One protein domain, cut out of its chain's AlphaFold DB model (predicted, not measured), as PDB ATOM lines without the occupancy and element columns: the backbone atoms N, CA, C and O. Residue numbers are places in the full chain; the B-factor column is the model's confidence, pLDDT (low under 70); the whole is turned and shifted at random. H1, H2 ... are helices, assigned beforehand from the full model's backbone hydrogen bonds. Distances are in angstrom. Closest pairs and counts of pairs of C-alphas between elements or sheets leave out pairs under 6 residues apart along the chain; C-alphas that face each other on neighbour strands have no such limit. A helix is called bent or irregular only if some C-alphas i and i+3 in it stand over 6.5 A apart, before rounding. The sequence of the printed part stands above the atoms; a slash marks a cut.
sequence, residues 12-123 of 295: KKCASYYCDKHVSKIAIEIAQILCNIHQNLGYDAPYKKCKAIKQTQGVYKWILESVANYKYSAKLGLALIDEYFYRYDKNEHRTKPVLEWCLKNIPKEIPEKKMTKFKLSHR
ATOM      1  N   LYS A  12      38.014 -43.153 257.385       98.38
ATOM      2  CA  LYS A  12      37.747 -43.684 256.036       98.38
ATOM      3  C   LYS A  12      36.257 -43.643 255.727       98.38
ATOM      4  O   LYS A  12      35.831 -43.055 254.731       98.38
ATOM      5  N   LYS A  13      35.443 -44.171 256.643       98.19
ATOM      6  CA  LYS A  13      33.983 -44.065 256.557       98.19
ATOM      7  C   LYS A  13      33.520 -42.605 256.533       98.19
ATOM      8  O   LYS A  13      32.649 -42.262 255.739       98.19
ATOM      9  N   CYS A  14      34.124 -41.734 257.344       98.38
ATOM     10  CA  CYS A  14      33.825 -40.303 257.359       98.38
ATOM     11  C   CYS A  14      34.094 -39.653 255.995       98.38
ATOM     12  O   CYS A  14      33.236 -38.923 255.507       98.38
ATOM     13  N   ALA A  15      35.231 -39.942 255.358       98.38
ATOM     14  CA  ALA A  15      35.561 -39.424 254.033       98.38
ATOM     15  C   ALA A  15      34.555 -39.890 252.968       98.38
ATOM     16  O   ALA A  15      34.051 -39.070 252.202       98.38
ATOM     17  N   SER A  16      34.169 -41.172 252.987       97.81
ATOM     18  CA  SER A  16      33.183 -41.721 252.038       97.81
ATOM     19  C   SER A  16      31.811 -41.036 252.110       97.81
ATOM     20  O   SER A  16      31.066 -41.001 251.131       97.81
ATOM     21  N   TYR A  17      31.482 -40.435 253.256       98.06
ATOM     22  CA  TYR A  17      30.236 -39.706 253.461       98.06
ATOM     23  C   TYR A  17      30.219 -38.296 252.874       98.06
ATOM     24  O   TYR A  17      29.140 -37.717 252.735       98.06
ATOM     25  N   TYR A  18      31.368 -37.726 252.527       97.94
ATOM     26  CA  TYR A  18      31.419 -36.376 251.979       97.94
ATOM     27  C   TYR A  18      30.834 -36.350 250.567       97.94
ATOM     28  O   TYR A  18      30.997 -37.294 249.793       97.94
ATOM     29  N   CYS A  19      30.155 -35.254 250.237       97.12
ATOM     30  CA  CYS A  19      29.726 -34.981 248.875       97.12
ATOM     31  C   CYS A  19      30.921 -34.456 248.081       97.12
ATOM     32  O   CYS A  19      31.880 -33.925 248.649       97.12
ATOM     33  N   ASP A  20      30.841 -34.585 246.768       96.75
ATOM     34  CA  ASP A  20      31.930 -34.354 245.823       96.75
ATOM     35  C   ASP A  20      32.646 -33.016 246.047       96.75
ATOM     36  O   ASP A  20      33.859 -32.981 246.267       96.75
ATOM     37  N   LYS A  21      31.895 -31.910 246.143       94.69
ATOM     38  CA  LYS A  21      32.474 -30.567 246.343       94.69
ATOM     39  C   LYS A  21      33.306 -30.420 247.622       94.69
ATOM     40  O   LYS A  21      34.098 -29.484 247.737       94.69
ATOM     41  N   HIS A  22      33.088 -31.277 248.619       96.06
ATOM     42  CA  HIS A  22      33.791 -31.218 249.895       96.06
ATOM     43  C   HIS A  22      35.004 -32.142 249.955       96.06
ATOM     44  O   HIS A  22      35.852 -31.910 250.811       96.06
ATOM     45  N   VAL A  23      35.120 -33.138 249.074       96.31
ATOM     46  CA  VAL A  23      36.200 -34.134 249.135       96.31
ATOM     47  C   VAL A  23      37.579 -33.461 249.060       96.31
ATOM     48  O   VAL A  23      38.315 -33.456 250.046       96.31
ATOM     49  N   SER A  24      37.903 -32.792 247.946       94.69
ATOM     50  CA  SER A  24      39.195 -32.093 247.798       94.69
ATOM     51  C   SER A  24      39.294 -30.860 248.708       94.69
ATOM     52  O   SER A  24      40.297 -30.648 249.393       94.69
ATOM     53  N   LYS A  25      38.216 -30.067 248.787       95.38
ATOM     54  CA  LYS A  25      38.205 -28.812 249.549       95.38
ATOM     55  C   LYS A  25      38.532 -29.022 251.026       95.38
ATOM     56  O   LYS A  25      39.337 -28.278 251.582       95.38
ATOM     57  N   ILE A  26      37.911 -30.010 251.668       97.19
ATOM     58  CA  ILE A  26      38.089 -30.205 253.107       97.19
ATOM     59  C   ILE A  26      39.444 -30.846 253.416       97.19
ATOM     60  O   ILE A  26      40.027 -30.517 254.443       97.19
ATOM     61  N   ALA A  27      40.014 -31.661 252.520       97.94
ATOM     62  CA  ALA A  27      41.392 -32.135 252.674       97.94
ATOM     63  C   ALA A  27      42.396 -30.964 252.747       97.94
ATOM     64  O   ALA A  27      43.259 -30.935 253.628       97.94
ATOM     65  N   ILE A  28      42.235 -29.961 251.873       97.44
ATOM     66  CA  ILE A  28      43.050 -28.733 251.875       97.44
ATOM     67  C   ILE A  28      42.831 -27.934 253.164       97.44
ATOM     68  O   ILE A  28      43.796 -27.511 253.798       97.44
ATOM     69  N   GLU A  29      41.575 -27.739 253.568       97.38
ATOM     70  CA  GLU A  29      41.230 -27.015 254.796       97.38
ATOM     71  C   GLU A  29      41.809 -27.689 256.054       97.38
ATOM     72  O   GLU A  29      42.334 -26.995 256.925       97.38
ATOM     73  N   ILE A  30      41.784 -29.025 256.131       98.25
ATOM     74  CA  ILE A  30      42.424 -29.799 257.206       98.25
ATOM     75  C   ILE A  30      43.922 -29.500 257.246       98.25
ATOM     76  O   ILE A  30      44.428 -29.100 258.294       98.25
ATOM     77  N   ALA A  31      44.628 -29.642 256.121       98.19
ATOM     78  CA  ALA A  31      46.067 -29.386 256.063       98.19
ATOM     79  C   ALA A  31      46.409 -27.944 256.468       98.19
ATOM     80  O   ALA A  31      47.329 -27.721 257.250       98.19
ATOM     81  N   GLN A  32      45.624 -26.961 256.017       97.69
ATOM     82  CA  GLN A  32      45.785 -25.563 256.423       97.69
ATOM     83  C   GLN A  32      45.605 -25.362 257.932       97.69
ATOM     84  O   GLN A  32      46.377 -24.615 258.530       97.69
ATOM     85  N   ILE A  33      44.618 -26.010 258.564       97.88
ATOM     86  CA  ILE A  33      44.437 -25.934 260.021       97.88
ATOM     87  C   ILE A  33      45.662 -26.513 260.737       97.88
ATOM     88  O   ILE A  33      46.205 -25.853 261.623       97.88
ATOM     89  N   LEU A  34      46.110 -27.710 260.344       98.44
ATOM     90  CA  LEU A  34      47.239 -28.391 260.982       98.44
ATOM     91  C   LEU A  34      48.545 -27.598 260.815       98.44
ATOM     92  O   LEU A  34      49.248 -27.374 261.798       98.44
ATOM     93  N   CYS A  35      48.842 -27.088 259.618       98.38
ATOM     94  CA  CYS A  35      50.016 -26.242 259.388       98.38
ATOM     95  C   CYS A  35      49.935 -24.895 260.121       98.38
ATOM     96  O   CYS A  35      50.959 -24.385 260.572       98.38
ATOM     97  N   ASN A  36      48.742 -24.313 260.279       98.00
ATOM     98  CA  ASN A  36      48.573 -23.114 261.099       98.00
ATOM     99  C   ASN A  36      48.803 -23.390 262.589       98.00
ATOM    100  O   ASN A  36      49.290 -22.498 263.279       98.00
ATOM    101  N   ILE A  37      48.431 -24.575 263.088       98.19
ATOM    102  CA  ILE A  37      48.725 -24.990 264.467       98.19
ATOM    103  C   ILE A  37      50.236 -25.024 264.682       98.19
ATOM    104  O   ILE A  37      50.716 -24.357 265.590       98.19
ATOM    105  N   HIS A  38      50.966 -25.709 263.798       98.44
ATOM    106  CA  HIS A  38      52.432 -25.754 263.802       98.44
ATOM    107  C   HIS A  38      53.062 -24.360 263.878       98.44
ATOM    108  O   HIS A  38      53.756 -24.047 264.839       98.44
ATOM    109  N   GLN A  39      52.707 -23.482 262.940       97.62
ATOM    110  CA  GLN A  39      53.237 -22.114 262.890       97.62
ATOM    111  C   GLN A  39      52.872 -21.272 264.115       97.62
ATOM    112  O   GLN A  39      53.645 -20.418 264.536       97.62
ATOM    113  N   ASN A  40      51.688 -21.470 264.698       97.25
ATOM    114  CA  ASN A  40      51.293 -20.748 265.911       97.25
ATOM    115  C   ASN A  40      52.000 -21.265 267.170       97.25
ATOM    116  O   ASN A  40      52.037 -20.538 268.157       97.25
ATOM    117  N   LEU A  41      52.532 -22.487 267.135       97.06
ATOM    118  CA  LEU A  41      53.362 -23.068 268.189       97.06
ATOM    119  C   LEU A  41      54.866 -22.824 267.956       97.06
ATOM    120  O   LEU A  41      55.674 -23.267 268.759       97.06
ATOM    121  N   GLY A  42      55.241 -22.106 266.889       96.81
ATOM    122  CA  GLY A  42      56.634 -21.754 266.588       96.81
ATOM    123  C   GLY A  42      57.380 -22.743 265.687       96.81
ATOM    124  O   GLY A  42      58.590 -22.616 265.548       96.81
ATOM    125  N   TYR A  43      56.685 -23.699 265.064       97.12
ATOM    126  CA  TYR A  43      57.279 -24.656 264.124       97.12
ATOM    127  C   TYR A  43      57.105 -24.217 262.668       97.12
ATOM    128  O   TYR A  43      56.056 -23.686 262.286       97.12
ATOM    129  N   ASP A  44      58.089 -24.538 261.829       96.25
ATOM    130  CA  ASP A  44      57.938 -24.454 260.378       96.25
ATOM    131  C   ASP A  44      56.933 -25.492 259.871       96.25
ATOM    132  O   ASP A  44      56.819 -26.595 260.408       96.25
ATOM    133  N   ALA A  45      56.180 -25.145 258.825       97.69
ATOM    134  CA  ALA A  45      55.181 -26.031 258.237       97.69
ATOM    135  C   ALA A  45      55.137 -25.912 256.703       97.69
ATOM    136  O   ALA A  45      55.346 -24.819 256.175       97.69
ATOM    137  N   PRO A  46      54.774 -26.986 255.969       97.62
ATOM    138  CA  PRO A  46      54.795 -26.980 254.501       97.62
ATOM    139  C   PRO A  46      53.842 -25.968 253.850       97.62
ATOM    140  O   PRO A  46      54.107 -25.464 252.761       97.62
ATOM    141  N   TYR A  47      52.700 -25.683 254.481       97.44
ATOM    142  CA  TYR A  47      51.767 -24.662 254.002       97.44
ATOM    143  C   TYR A  47      52.001 -23.316 254.680       97.44
ATOM    144  O   TYR A  47      52.104 -23.227 255.902       97.44
ATOM    145  N   LYS A  48      51.943 -22.246 253.877       95.62
ATOM    146  CA  LYS A  48      51.908 -20.865 254.372       95.62
ATOM    147  C   LYS A  48      50.694 -20.636 255.277       95.62
ATOM    148  O   LYS A  48      49.606 -21.156 255.015       95.62
ATOM    149  N   LYS A  49      50.864 -19.783 256.289       94.31
ATOM    150  CA  LYS A  49      49.807 -19.402 257.231       94.31
ATOM    151  C   LYS A  49      48.540 -18.912 256.523       94.31
ATOM    152  O   LYS A  49      48.522 -17.860 255.880       94.31
ATOM    153  N   CYS A  50      47.435 -19.628 256.704       94.00
ATOM    154  CA  CYS A  50      46.133 -19.248 256.166       94.00
ATOM    155  C   CYS A  50      45.419 -18.265 257.113       94.00
ATOM    156  O   CYS A  50      45.025 -18.629 258.223       94.00
ATOM    157  N   LYS A  51      45.200 -17.012 256.677       92.38
ATOM    158  CA  LYS A  51      44.559 -15.945 257.486       92.38
ATOM    159  C   LYS A  51      43.095 -16.237 257.861       92.38
ATOM    160  O   LYS A  51      42.573 -15.635 258.809       92.38
ATOM    161  N   ALA A  52      42.436 -17.129 257.116       90.56
ATOM    162  CA  ALA A  52      41.047 -17.530 257.339       90.56
ATOM    163  C   ALA A  52      40.879 -18.508 258.518       90.56
ATOM    164  O   ALA A  52      39.771 -18.640 259.048       90.56
ATOM    165  N   ILE A  53      41.961 -19.166 258.948       93.06
ATOM    166  CA  ILE A  53      41.969 -20.012 260.144       93.06
ATOM    167  C   ILE A  53      42.155 -19.120 261.364       93.06
ATOM    168  O   ILE A  53      43.097 -18.328 261.440       93.06
ATOM    169  N   LYS A  54      41.248 -19.242 262.328       91.88
ATOM    170  CA  LYS A  54      41.284 -18.482 263.581       91.88
ATOM    171  C   LYS A  54      41.385 -19.458 264.739       91.88
ATOM    172  O   LYS A  54      40.638 -20.429 264.776       91.88
ATOM    173  N   GLN A  55      42.219 -19.147 265.729       92.75
ATOM    174  CA  GLN A  55      42.374 -19.982 266.928       92.75
ATOM    175  C   GLN A  55      41.074 -20.097 267.750       92.75
ATOM    176  O   GLN A  55      40.903 -20.992 268.572       92.75
ATOM    177  N   THR A  56      40.112 -19.203 267.499       90.62
ATOM    178  CA  THR A  56      38.776 -19.234 268.096       90.62
ATOM    179  C   THR A  56      37.838 -20.274 267.471       90.62
ATOM    180  O   THR A  56      36.798 -20.559 268.067       90.62
ATOM    181  N   GLN A  57      38.172 -20.849 266.308       91.06
ATOM    182  CA  GLN A  57      37.364 -21.879 265.643       91.06
ATOM    183  C   GLN A  57      37.298 -23.155 266.491       91.06
ATOM    184  O   GLN A  57      38.304 -23.599 267.040       91.06
ATOM    185  N   GLY A  58      36.109 -23.764 266.566       92.44
ATOM    186  CA  GLY A  58      35.866 -24.952 267.395       92.44
ATOM    187  C   GLY A  58      36.799 -26.112 267.046       92.44
ATOM    188  O   GLY A  58      37.427 -26.678 267.933       92.44
ATOM    189  N   VAL A  59      36.980 -26.379 265.749       94.44
ATOM    190  CA  VAL A  59      37.868 -27.438 265.247       94.44
ATOM    191  C   VAL A  59      39.335 -27.181 265.575       94.44
ATOM    192  O   VAL A  59      40.029 -28.108 265.976       94.44
ATOM    193  N   TYR A  60      39.802 -25.932 265.459       96.44
ATOM    194  CA  TYR A  60      41.174 -25.575 265.832       96.44
ATOM    195  C   TYR A  60      41.422 -25.893 267.310       96.44
ATOM    196  O   TYR A  60      42.392 -26.564 267.652       96.44
ATOM    197  N   LYS A  61      40.496 -25.469 268.182       96.38
ATOM    198  CA  LYS A  61      40.557 -25.775 269.615       96.38
ATOM    199  C   LYS A  61      40.521 -27.275 269.868       96.38
ATOM    200  O   LYS A  61      41.335 -27.751 270.636       96.38
ATOM    201  N   TRP A  62      39.601 -27.999 269.227       96.94
ATOM    202  CA  TRP A  62      39.454 -29.447 269.381       96.94
ATOM    203  C   TRP A  62      40.737 -30.195 269.012       96.94
ATOM    204  O   TRP A  62      41.187 -31.028 269.788       96.94
ATOM    205  N   ILE A  63      41.384 -29.860 267.894       98.06
ATOM    206  CA  ILE A  63      42.648 -30.495 267.491       98.06
ATOM    207  C   ILE A  63      43.740 -30.312 268.555       98.06
ATOM    208  O   ILE A  63      44.469 -31.258 268.836       98.06
ATOM    209  N   LEU A  64      43.825 -29.133 269.176       98.00
ATOM    210  CA  LEU A  64      44.802 -28.855 270.233       98.00
ATOM    211  C   LEU A  64      44.528 -29.584 271.557       98.00
ATOM    212  O   LEU A  64      45.408 -29.622 272.411       98.00
ATOM    213  N   GLU A  65      43.339 -30.152 271.769       98.19
ATOM    214  CA  GLU A  65      43.026 -30.824 273.037       98.19
ATOM    215  C   GLU A  65      43.691 -32.187 273.185       98.19
ATOM    216  O   GLU A  65      43.894 -32.639 274.317       98.19
ATOM    217  N   SER A  66      43.973 -32.867 272.068       98.56
ATOM    218  CA  SER A  66      44.643 -34.156 272.113       98.56
ATOM    219  C   SER A  66      45.317 -34.571 270.811       98.56
ATOM    220  O   SER A  66      44.826 -34.323 269.705       98.56
ATOM    221  N   VAL A  67      46.405 -35.326 270.952       98.62
ATOM    222  CA  VAL A  67      47.088 -35.987 269.834       98.62
ATOM    223  C   VAL A  67      46.144 -36.931 269.080       98.62
ATOM    224  O   VAL A  67      46.237 -37.042 267.857       98.62
ATOM    225  N   ALA A  68      45.175 -37.563 269.754       98.56
ATOM    226  CA  ALA A  68      44.158 -38.375 269.087       98.56
ATOM    227  C   ALA A  68      43.279 -37.553 268.122       98.56
ATOM    228  O   ALA A  68      43.019 -38.012 267.005       98.56
ATOM    229  N   ASN A  69      42.868 -36.338 268.503       98.56
ATOM    230  CA  ASN A  69      42.082 -35.441 267.645       98.56
ATOM    231  C   ASN A  69      42.905 -34.956 266.439       98.56
ATOM    232  O   ASN A  69      42.407 -34.916 265.307       98.56
ATOM    233  N   TYR A  70      44.183 -34.631 266.667       98.69
ATOM    234  CA  TYR A  70      45.131 -34.268 265.612       98.69
ATOM    235  C   TYR A  70      45.314 -35.411 264.607       98.69
ATOM    236  O   TYR A  70      45.080 -35.230 263.408       98.69
ATOM    237  N   LYS A  71      45.656 -36.612 265.095       98.69
ATOM    238  CA  LYS A  71      45.841 -37.815 264.267       98.69
ATOM    239  C   LYS A  71      44.574 -38.145 263.485       98.69
ATOM    240  O   LYS A  71      44.668 -38.464 262.304       98.69
ATOM    241  N   TYR A  72      43.396 -38.052 264.108       98.69
ATOM    242  CA  TYR A  72      42.126 -38.239 263.407       98.69
ATOM    243  C   TYR A  72      41.968 -37.247 262.254       98.69
ATOM    244  O   TYR A  72      41.651 -37.656 261.141       98.69
ATOM    245  N   SER A  73      42.221 -35.961 262.505       98.50
ATOM    246  CA  SER A  73      42.057 -34.909 261.499       98.50
ATOM    247  C   SER A  73      42.980 -35.135 260.304       98.50
ATOM    248  O   SER A  73      42.517 -35.123 259.167       98.50
ATOM    249  N   ALA A  74      44.258 -35.436 260.547       98.62
ATOM    250  CA  ALA A  74      45.208 -35.722 259.475       98.62
ATOM    251  C   ALA A  74      44.853 -37.007 258.700       98.62
ATOM    252  O   ALA A  74      44.864 -37.005 257.469       98.62
ATOM    253  N   LYS A  75      44.442 -38.079 259.398       98.81
ATOM    254  CA  LYS A  75      43.962 -39.325 258.769       98.81
ATOM    255  C   LYS A  75      42.699 -39.110 257.936       98.81
ATOM    256  O   LYS A  75      42.568 -39.716 256.880       98.81
ATOM    257  N   LEU A  76      41.785 -38.249 258.384       98.81
ATOM    258  CA  LEU A  76      40.606 -37.864 257.609       98.81
ATOM    259  C   LEU A  76      41.010 -37.102 256.347       98.81
ATOM    260  O   LEU A  76      40.478 -37.388 255.281       98.81
ATOM    261  N   GLY A  77      41.970 -36.179 256.446       98.69
ATOM    262  CA  GLY A  77      42.525 -35.492 255.281       98.69
ATOM    263  C   GLY A  77      43.075 -36.470 254.240       98.69
ATOM    264  O   GLY A  77      42.769 -36.328 253.060       98.69
ATOM    265  N   LEU A  78      43.837 -37.482 254.669       98.81
ATOM    266  CA  LEU A  78      44.366 -38.513 253.768       98.81
ATOM    267  C   LEU A  78      43.256 -39.373 253.162       98.81
ATOM    268  O   LEU A  78      43.222 -39.547 251.950       98.81
ATOM    269  N   ALA A  79      42.293 -39.818 253.970       98.75
ATOM    270  CA  ALA A  79      41.151 -40.581 253.471       98.75
ATOM    271  C   ALA A  79      40.298 -39.783 252.464       98.75
ATOM    272  O   ALA A  79      39.737 -40.355 251.535       98.75
ATOM    273  N   LEU A  80      40.205 -38.458 252.618       98.69
ATOM    274  CA  LEU A  80      39.554 -37.582 251.640       98.69
ATOM    275  C   LEU A  80      40.354 -37.474 250.336       98.69
ATOM    276  O   LEU A  80      39.755 -37.354 249.272       98.69
ATOM    277  N   ILE A  81      41.685 -37.539 250.390       98.56
ATOM    278  CA  ILE A  81      42.516 -37.618 249.183       98.56
ATOM    279  C   ILE A  81      42.324 -38.964 248.481       98.56
ATOM    280  O   ILE A  81      42.177 -38.983 247.262       98.56
ATOM    281  N   ASP A  82      42.237 -40.066 249.226       98.38
ATOM    282  CA  ASP A  82      41.932 -41.379 248.648       98.38
ATOM    283  C   ASP A  82      40.543 -41.382 247.979       98.38
ATOM    284  O   ASP A  82      40.380 -41.884 246.866       98.38
ATOM    285  N   GLU A  83      39.540 -40.749 248.602       97.94
ATOM    286  CA  GLU A  83      38.231 -40.533 247.971       97.94
ATOM    287  C   GLU A  83      38.327 -39.646 246.725       97.94
ATOM    288  O   GLU A  83      37.631 -39.903 245.746       97.94
ATOM    289  N   TYR A  84      39.180 -38.618 246.726       98.06
ATOM    290  CA  TYR A  84      39.404 -37.782 245.547       98.06
ATOM    291  C   TYR A  84      39.983 -38.608 244.389       98.06
ATOM    292  O   TYR A  84      39.481 -38.531 243.269       98.06
ATOM    293  N   PHE A  85      40.983 -39.445 244.661       97.94
ATOM    294  CA  PHE A  85      41.563 -40.351 243.670       97.94
ATOM    295  C   PHE A  85      40.524 -41.288 243.076       97.94
ATOM    296  O   PHE A  85      40.365 -41.346 241.857       97.94
ATOM    297  N   TYR A  86      39.743 -41.932 243.940       97.88
ATOM    298  CA  TYR A  86      38.689 -42.845 243.527       97.88
ATOM    299  C   TYR A  86      37.599 -42.152 242.689       97.88
ATOM    300  O   TYR A  86      37.241 -42.631 241.610       97.88
ATOM    301  N   ARG A  87      37.063 -41.015 243.152       96.94
ATOM    302  CA  ARG A  87      35.900 -40.364 242.517       96.94
ATOM    303  C   ARG A  87      36.224 -39.635 241.222       96.94
ATOM    304  O   ARG A  87      35.350 -39.566 240.362       96.94
ATOM    305  N   TYR A  88      37.439 -39.110 241.092       96.06
ATOM    306  CA  TYR A  88      37.832 -38.250 239.972       96.06
ATOM    307  C   TYR A  88      38.901 -38.863 239.058       96.06
ATOM    308  O   TYR A  88      39.433 -38.145 238.212       96.06
ATOM    309  N   ASP A  89      39.227 -40.149 239.241       96.00
ATOM    310  CA  ASP A  89      40.251 -40.876 238.472       96.00
ATOM    311  C   ASP A  89      41.590 -40.132 238.469       96.00
ATOM    312  O   ASP A  89      42.195 -39.843 237.436       96.00
ATOM    313  N   LYS A  90      42.023 -39.753 239.674       96.06
ATOM    314  CA  LYS A  90      43.291 -39.062 239.921       96.06
ATOM    315  C   LYS A  90      44.215 -39.953 240.738       96.06
ATOM    316  O   LYS A  90      43.764 -40.827 241.464       96.06
ATOM    317  N   ASN A  91      45.508 -39.690 240.652       94.62
ATOM    318  CA  ASN A  91      46.560 -40.407 241.376       94.62
ATOM    319  C   ASN A  91      47.477 -39.464 242.178       94.62
ATOM    320  O   ASN A  91      48.242 -39.920 243.024       94.62
ATOM    321  N   GLU A  92      47.369 -38.151 241.959       95.38
ATOM    322  CA  GLU A  92      48.186 -37.138 242.620       95.38
ATOM    323  C   GLU A  92      47.348 -36.018 243.238       95.38
ATOM    324  O   GLU A  92      46.365 -35.534 242.667       95.38
ATOM    325  N   HIS A  93      47.747 -35.584 244.435       97.00
ATOM    326  CA  HIS A  93      47.158 -34.432 245.110       97.00
ATOM    327  C   HIS A  93      48.223 -33.728 245.951       97.00
ATOM    328  O   HIS A  93      48.785 -34.315 246.875       97.00
ATOM    329  N   ARG A  94      48.464 -32.437 245.686       96.62
ATOM    330  CA  ARG A  94      49.544 -31.651 246.324       96.62
ATOM    331  C   ARG A  94      49.454 -31.583 247.853       96.62
ATOM    332  O   ARG A  94      50.443 -31.324 248.524       96.62
ATOM    333  N   THR A  95      48.268 -31.796 248.421       97.94
ATOM    334  CA  THR A  95      48.053 -31.810 249.879       97.94
ATOM    335  C   THR A  95      48.444 -33.133 250.544       97.94
ATOM    336  O   THR A  95      48.649 -33.150 251.755       97.94
ATOM    337  N   LYS A  96      48.582 -34.234 249.792       98.44
ATOM    338  CA  LYS A  96      48.935 -35.553 250.342       98.44
ATOM    339  C   LYS A  96      50.248 -35.527 251.139       98.44
ATOM    340  O   LYS A  96      50.185 -35.819 252.334       98.44
ATOM    341  N   PRO A  97      51.385 -35.073 250.568       98.56
ATOM    342  CA  PRO A  97      52.645 -35.022 251.313       98.56
ATOM    343  C   PRO A  97      52.585 -34.089 252.533       98.56
ATOM    344  O   PRO A  97      53.270 -34.319 253.522       98.56
ATOM    345  N   VAL A  98      51.732 -33.060 252.511       98.69
ATOM    346  CA  VAL A  98      51.563 -32.134 253.645       98.69
ATOM    347  C   VAL A  98      50.871 -32.813 254.822       98.69
ATOM    348  O   VAL A  98      51.301 -32.663 255.962       98.69
ATOM    349  N   LEU A  99      49.824 -33.594 254.560       98.69
ATOM    350  CA  LEU A  99      49.124 -34.353 255.599       98.69
ATOM    351  C   LEU A  99      49.987 -35.491 256.157       98.69
ATOM    352  O   LEU A  99      49.962 -35.741 257.362       98.69
ATOM    353  N   GLU A 100      50.776 -36.147 255.304       98.69
ATOM    354  CA  GLU A 100      51.778 -37.134 255.726       98.69
ATOM    355  C   GLU A 100      52.857 -36.491 256.604       98.69
ATOM    356  O   GLU A 100      53.197 -37.037 257.655       98.69
ATOM    357  N   TRP A 101      53.346 -35.304 256.230       98.75
ATOM    358  CA  TRP A 101      54.270 -34.523 257.052       98.75
ATOM    359  C   TRP A 101      53.648 -34.171 258.408       98.75
ATOM    360  O   TRP A 101      54.296 -34.373 259.432       98.75
ATOM    361  N   CYS A 102      52.384 -33.735 258.447       98.62
ATOM    362  CA  CYS A 102      51.683 -33.452 259.703       98.62
ATOM    363  C   CYS A 102      51.589 -34.689 260.611       98.62
ATOM    364  O   CYS A 102      51.765 -34.571 261.818       98.62
ATOM    365  N   LEU A 103      51.339 -35.883 260.063       98.25
ATOM    366  CA  LEU A 103      51.297 -37.117 260.863       98.25
ATOM    367  C   LEU A 103      52.657 -37.517 261.441       98.25
ATOM    368  O   LEU A 103      52.692 -38.109 262.518       98.25
ATOM    369  N   LYS A 104      53.745 -37.218 260.727       98.31
ATOM    370  CA  LYS A 104      55.119 -37.488 261.173       98.31
ATOM    371  C   LYS A 104      55.621 -36.451 262.179       98.31
ATOM    372  O   LYS A 104      56.426 -36.784 263.038       98.31
ATOM    373  N   ASN A 105      55.125 -35.219 262.090       98.31
ATOM    374  CA  ASN A 105      55.551 -34.089 262.905       98.31
ATOM    375  C   ASN A 105      54.357 -33.607 263.729       98.31
ATOM    376  O   ASN A 105      53.690 -32.649 263.359       98.31
ATOM    377  N   ILE A 106      54.028 -34.289 264.822       98.31
ATOM    378  CA  ILE A 106      52.974 -33.821 265.734       98.31
ATOM    379  C   ILE A 106      53.637 -32.922 266.789       98.31
ATOM    380  O   ILE A 106      54.589 -33.382 267.420       98.31
ATOM    381  N   PRO A 107      53.179 -31.670 267.000       98.06
ATOM    382  CA  PRO A 107      53.773 -30.788 268.004       98.06
ATOM    383  C   PRO A 107      53.665 -31.378 269.413       98.06
ATOM    384  O   PRO A 107      52.596 -31.851 269.808       98.06
ATOM    385  N   LYS A 108      54.754 -31.301 270.183       97.31
ATOM    386  CA  LYS A 108      54.848 -31.838 271.554       97.31
ATOM    387  C   LYS A 108      53.940 -31.117 272.557       97.31
ATOM    388  O   LYS A 108      53.637 -31.656 273.614       97.31
ATOM    389  N   GLU A 109      53.508 -29.900 272.233       97.88
ATOM    390  CA  GLU A 109      52.612 -29.079 273.050       97.88
ATOM    391  C   GLU A 109      51.171 -29.603 273.027       97.88
ATOM    392  O   GLU A 109      50.373 -29.253 273.897       97.88
ATOM    393  N   ILE A 110      50.811 -30.433 272.037       98.19
ATOM    394  CA  ILE A 110      49.493 -31.065 271.992       98.19
ATOM    395  C   ILE A 110      49.479 -32.226 272.998       98.19
ATOM    396  O   ILE A 110      50.302 -33.132 272.886       98.19
ATOM    397  N   PRO A 111      48.533 -32.271 273.956       98.12
ATOM    398  CA  PRO A 111      48.530 -33.306 274.984       98.12
ATOM    399  C   PRO A 111      48.326 -34.722 274.424       98.12
ATOM    400  O   PRO A 111      47.403 -34.961 273.638       98.12
ATOM    401  N   GLU A 112      49.095 -35.701 274.904       97.75
ATOM    402  CA  GLU A 112      48.879 -37.122 274.586       97.75
ATOM    403  C   GLU A 112      47.655 -37.655 275.358       97.75
ATOM    404  O   GLU A 112      47.747 -38.255 276.428       97.75
ATOM    405  N   LYS A 113      46.460 -37.366 274.837       97.62
ATOM    406  CA  LYS A 113      45.166 -37.772 275.405       97.62
ATOM    407  C   LYS A 113      44.349 -38.564 274.388       97.62
ATOM    408  O   LYS A 113      44.561 -38.482 273.176       97.62
ATOM    409  N   LYS A 114      43.353 -39.303 274.887       97.06
ATOM    410  CA  LYS A 114      42.324 -39.939 274.048       97.06
ATOM    411  C   LYS A 114      41.490 -38.880 273.302       97.06
ATOM    412  O   LYS A 114      41.554 -37.685 273.593       97.06
ATOM    413  N   MET A 115      40.710 -39.332 272.320       96.75
ATOM    414  CA  MET A 115      39.811 -38.477 271.536       96.75
ATOM    415  C   MET A 115      38.859 -37.706 272.461       96.75
ATOM    416  O   MET A 115      38.166 -38.323 273.273       96.75
ATOM    417  N   THR A 116      38.803 -36.380 272.335       96.62
ATOM    418  CA  THR A 116      37.856 -35.545 273.095       96.62
ATOM    419  C   THR A 116      36.586 -35.286 272.283       96.62
ATOM    420  O   THR A 116      36.512 -35.573 271.085       96.62
ATOM    421  N   LYS A 117      35.545 -34.745 272.926       94.69
ATOM    422  CA  LYS A 117      34.288 -34.407 272.249       94.69
ATOM    423  C   LYS A 117      34.527 -33.345 271.168       94.69
ATOM    424  O   LYS A 117      35.029 -32.265 271.468       94.69
ATOM    425  N   PHE A 118      34.117 -33.646 269.933       94.50
ATOM    426  CA  PHE A 118      34.190 -32.716 268.802       94.50
ATOM    427  C   PHE A 118      33.486 -31.388 269.116       94.50
ATOM    428  O   PHE A 118      32.435 -31.383 269.761       94.50
ATOM    429  N   LYS A 119      34.065 -30.271 268.655       91.38
ATOM    430  CA  LYS A 119      33.577 -28.912 268.935       91.38
ATOM    431  C   LYS A 119      33.190 -28.179 267.661       91.38
ATOM    432  O   LYS A 119      34.038 -27.955 266.790       91.38
ATOM    433  N   LEU A 120      31.951 -27.701 267.590       87.38
ATOM    434  CA  LEU A 120      31.541 -26.778 266.540       87.38
ATOM    435  C   LEU A 120      31.935 -25.336 266.884       87.38
ATOM    436  O   LEU A 120      32.174 -24.960 268.030       87.38
ATOM    437  N   SER A 121      32.059 -24.503 265.851       84.06
ATOM    438  CA  SER A 121      32.326 -23.072 266.041       84.06
ATOM    439  C   SER A 121      31.062 -22.350 266.513       84.06
ATOM    440  O   SER A 121      29.978 -22.682 266.045       84.06
ATOM    441  N   HIS A 122      31.201 -21.292 267.324       77.31
ATOM    442  CA  HIS A 122      30.086 -20.511 267.900       77.31
ATOM    443  C   HIS A 122      28.938 -20.238 266.907       77.31
ATOM    444  O   HIS A 122      27.770 -20.428 267.228       77.31
ATOM    445  N   ARG A 123      29.243 -19.862 265.655       75.19
ATOM    446  CA  ARG A 123      28.215 -19.541 264.640       75.19
ATOM    447  C   ARG A 123      27.239 -20.687 264.331       75.19
ATOM    448  O   ARG A 123      26.181 -20.426 263.769       75.19
TER     449      ARG A 123
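This is residues 12 to 123 of the 295 residues of an uncharacterized protein of Magnetococcales bacterium (UniProt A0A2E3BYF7). Two long helices, H2 and H4, pack along each other in opposite ways as the core, with H1 and H5 on opposite sides of H4, H5 packing on H2 too, and H3 near one end. The unnamed residues 105 to 123 run from H5 round that end. The printed part has 112 residues, with five named helices in the order H1 to H5 and no named strand: all helix. It is compact, with a radius of gyration of the C-alphas of 13.5 A and spans of 38 by 28 by 26 A.

H4, residues 67 to 88, is the hub, touching 4 helices. H2, residues 20 to 40, touches it at a shallow tilt of 33 degrees, only just short of steep, opposite ways; their closest C-alphas, of Ala 27 and Gly 77, are 4.4 A apart. H5, residues 96 to 104, makes a helical hairpin with H4 at a shallow tilt of 20 degrees; the closest C-alphas, of Ala 74 and Leu 99, are 5.7 A apart. H1, residues 12 to 16, touches residues 76 to 83 of H4 alone, closest at the C-alphas of Ala 15 and Leu 80, 5.0 A. H3, residues 58 to 65, and H4 touch only at the corner, closest at the C-alphas of Ile 63 and Tyr 70, 4.9 A. H1, H3, H4 and H5 have every O i to N i+4 pair within hydrogen-bond range; H2 has 15 of 17.

H4 is 31.3 A long, H2 31.0, H5 12.6, H3 10.8 and H1 6.4 A. C-alpha 12 is at (37.747, -43.684, 256.036) and C-alpha 104 at (55.119, -37.488, 261.173). H2 is irregular: C-alphas 21 and 24 are 7.0 A apart.

The two farthest C-alphas, of Asp 89 and Glu 109, are 38.6 A apart. The H2 to H3 link, residues 41 to 57, is long. The printed part has no cut, and no printed residue is under 70 in pLDDT.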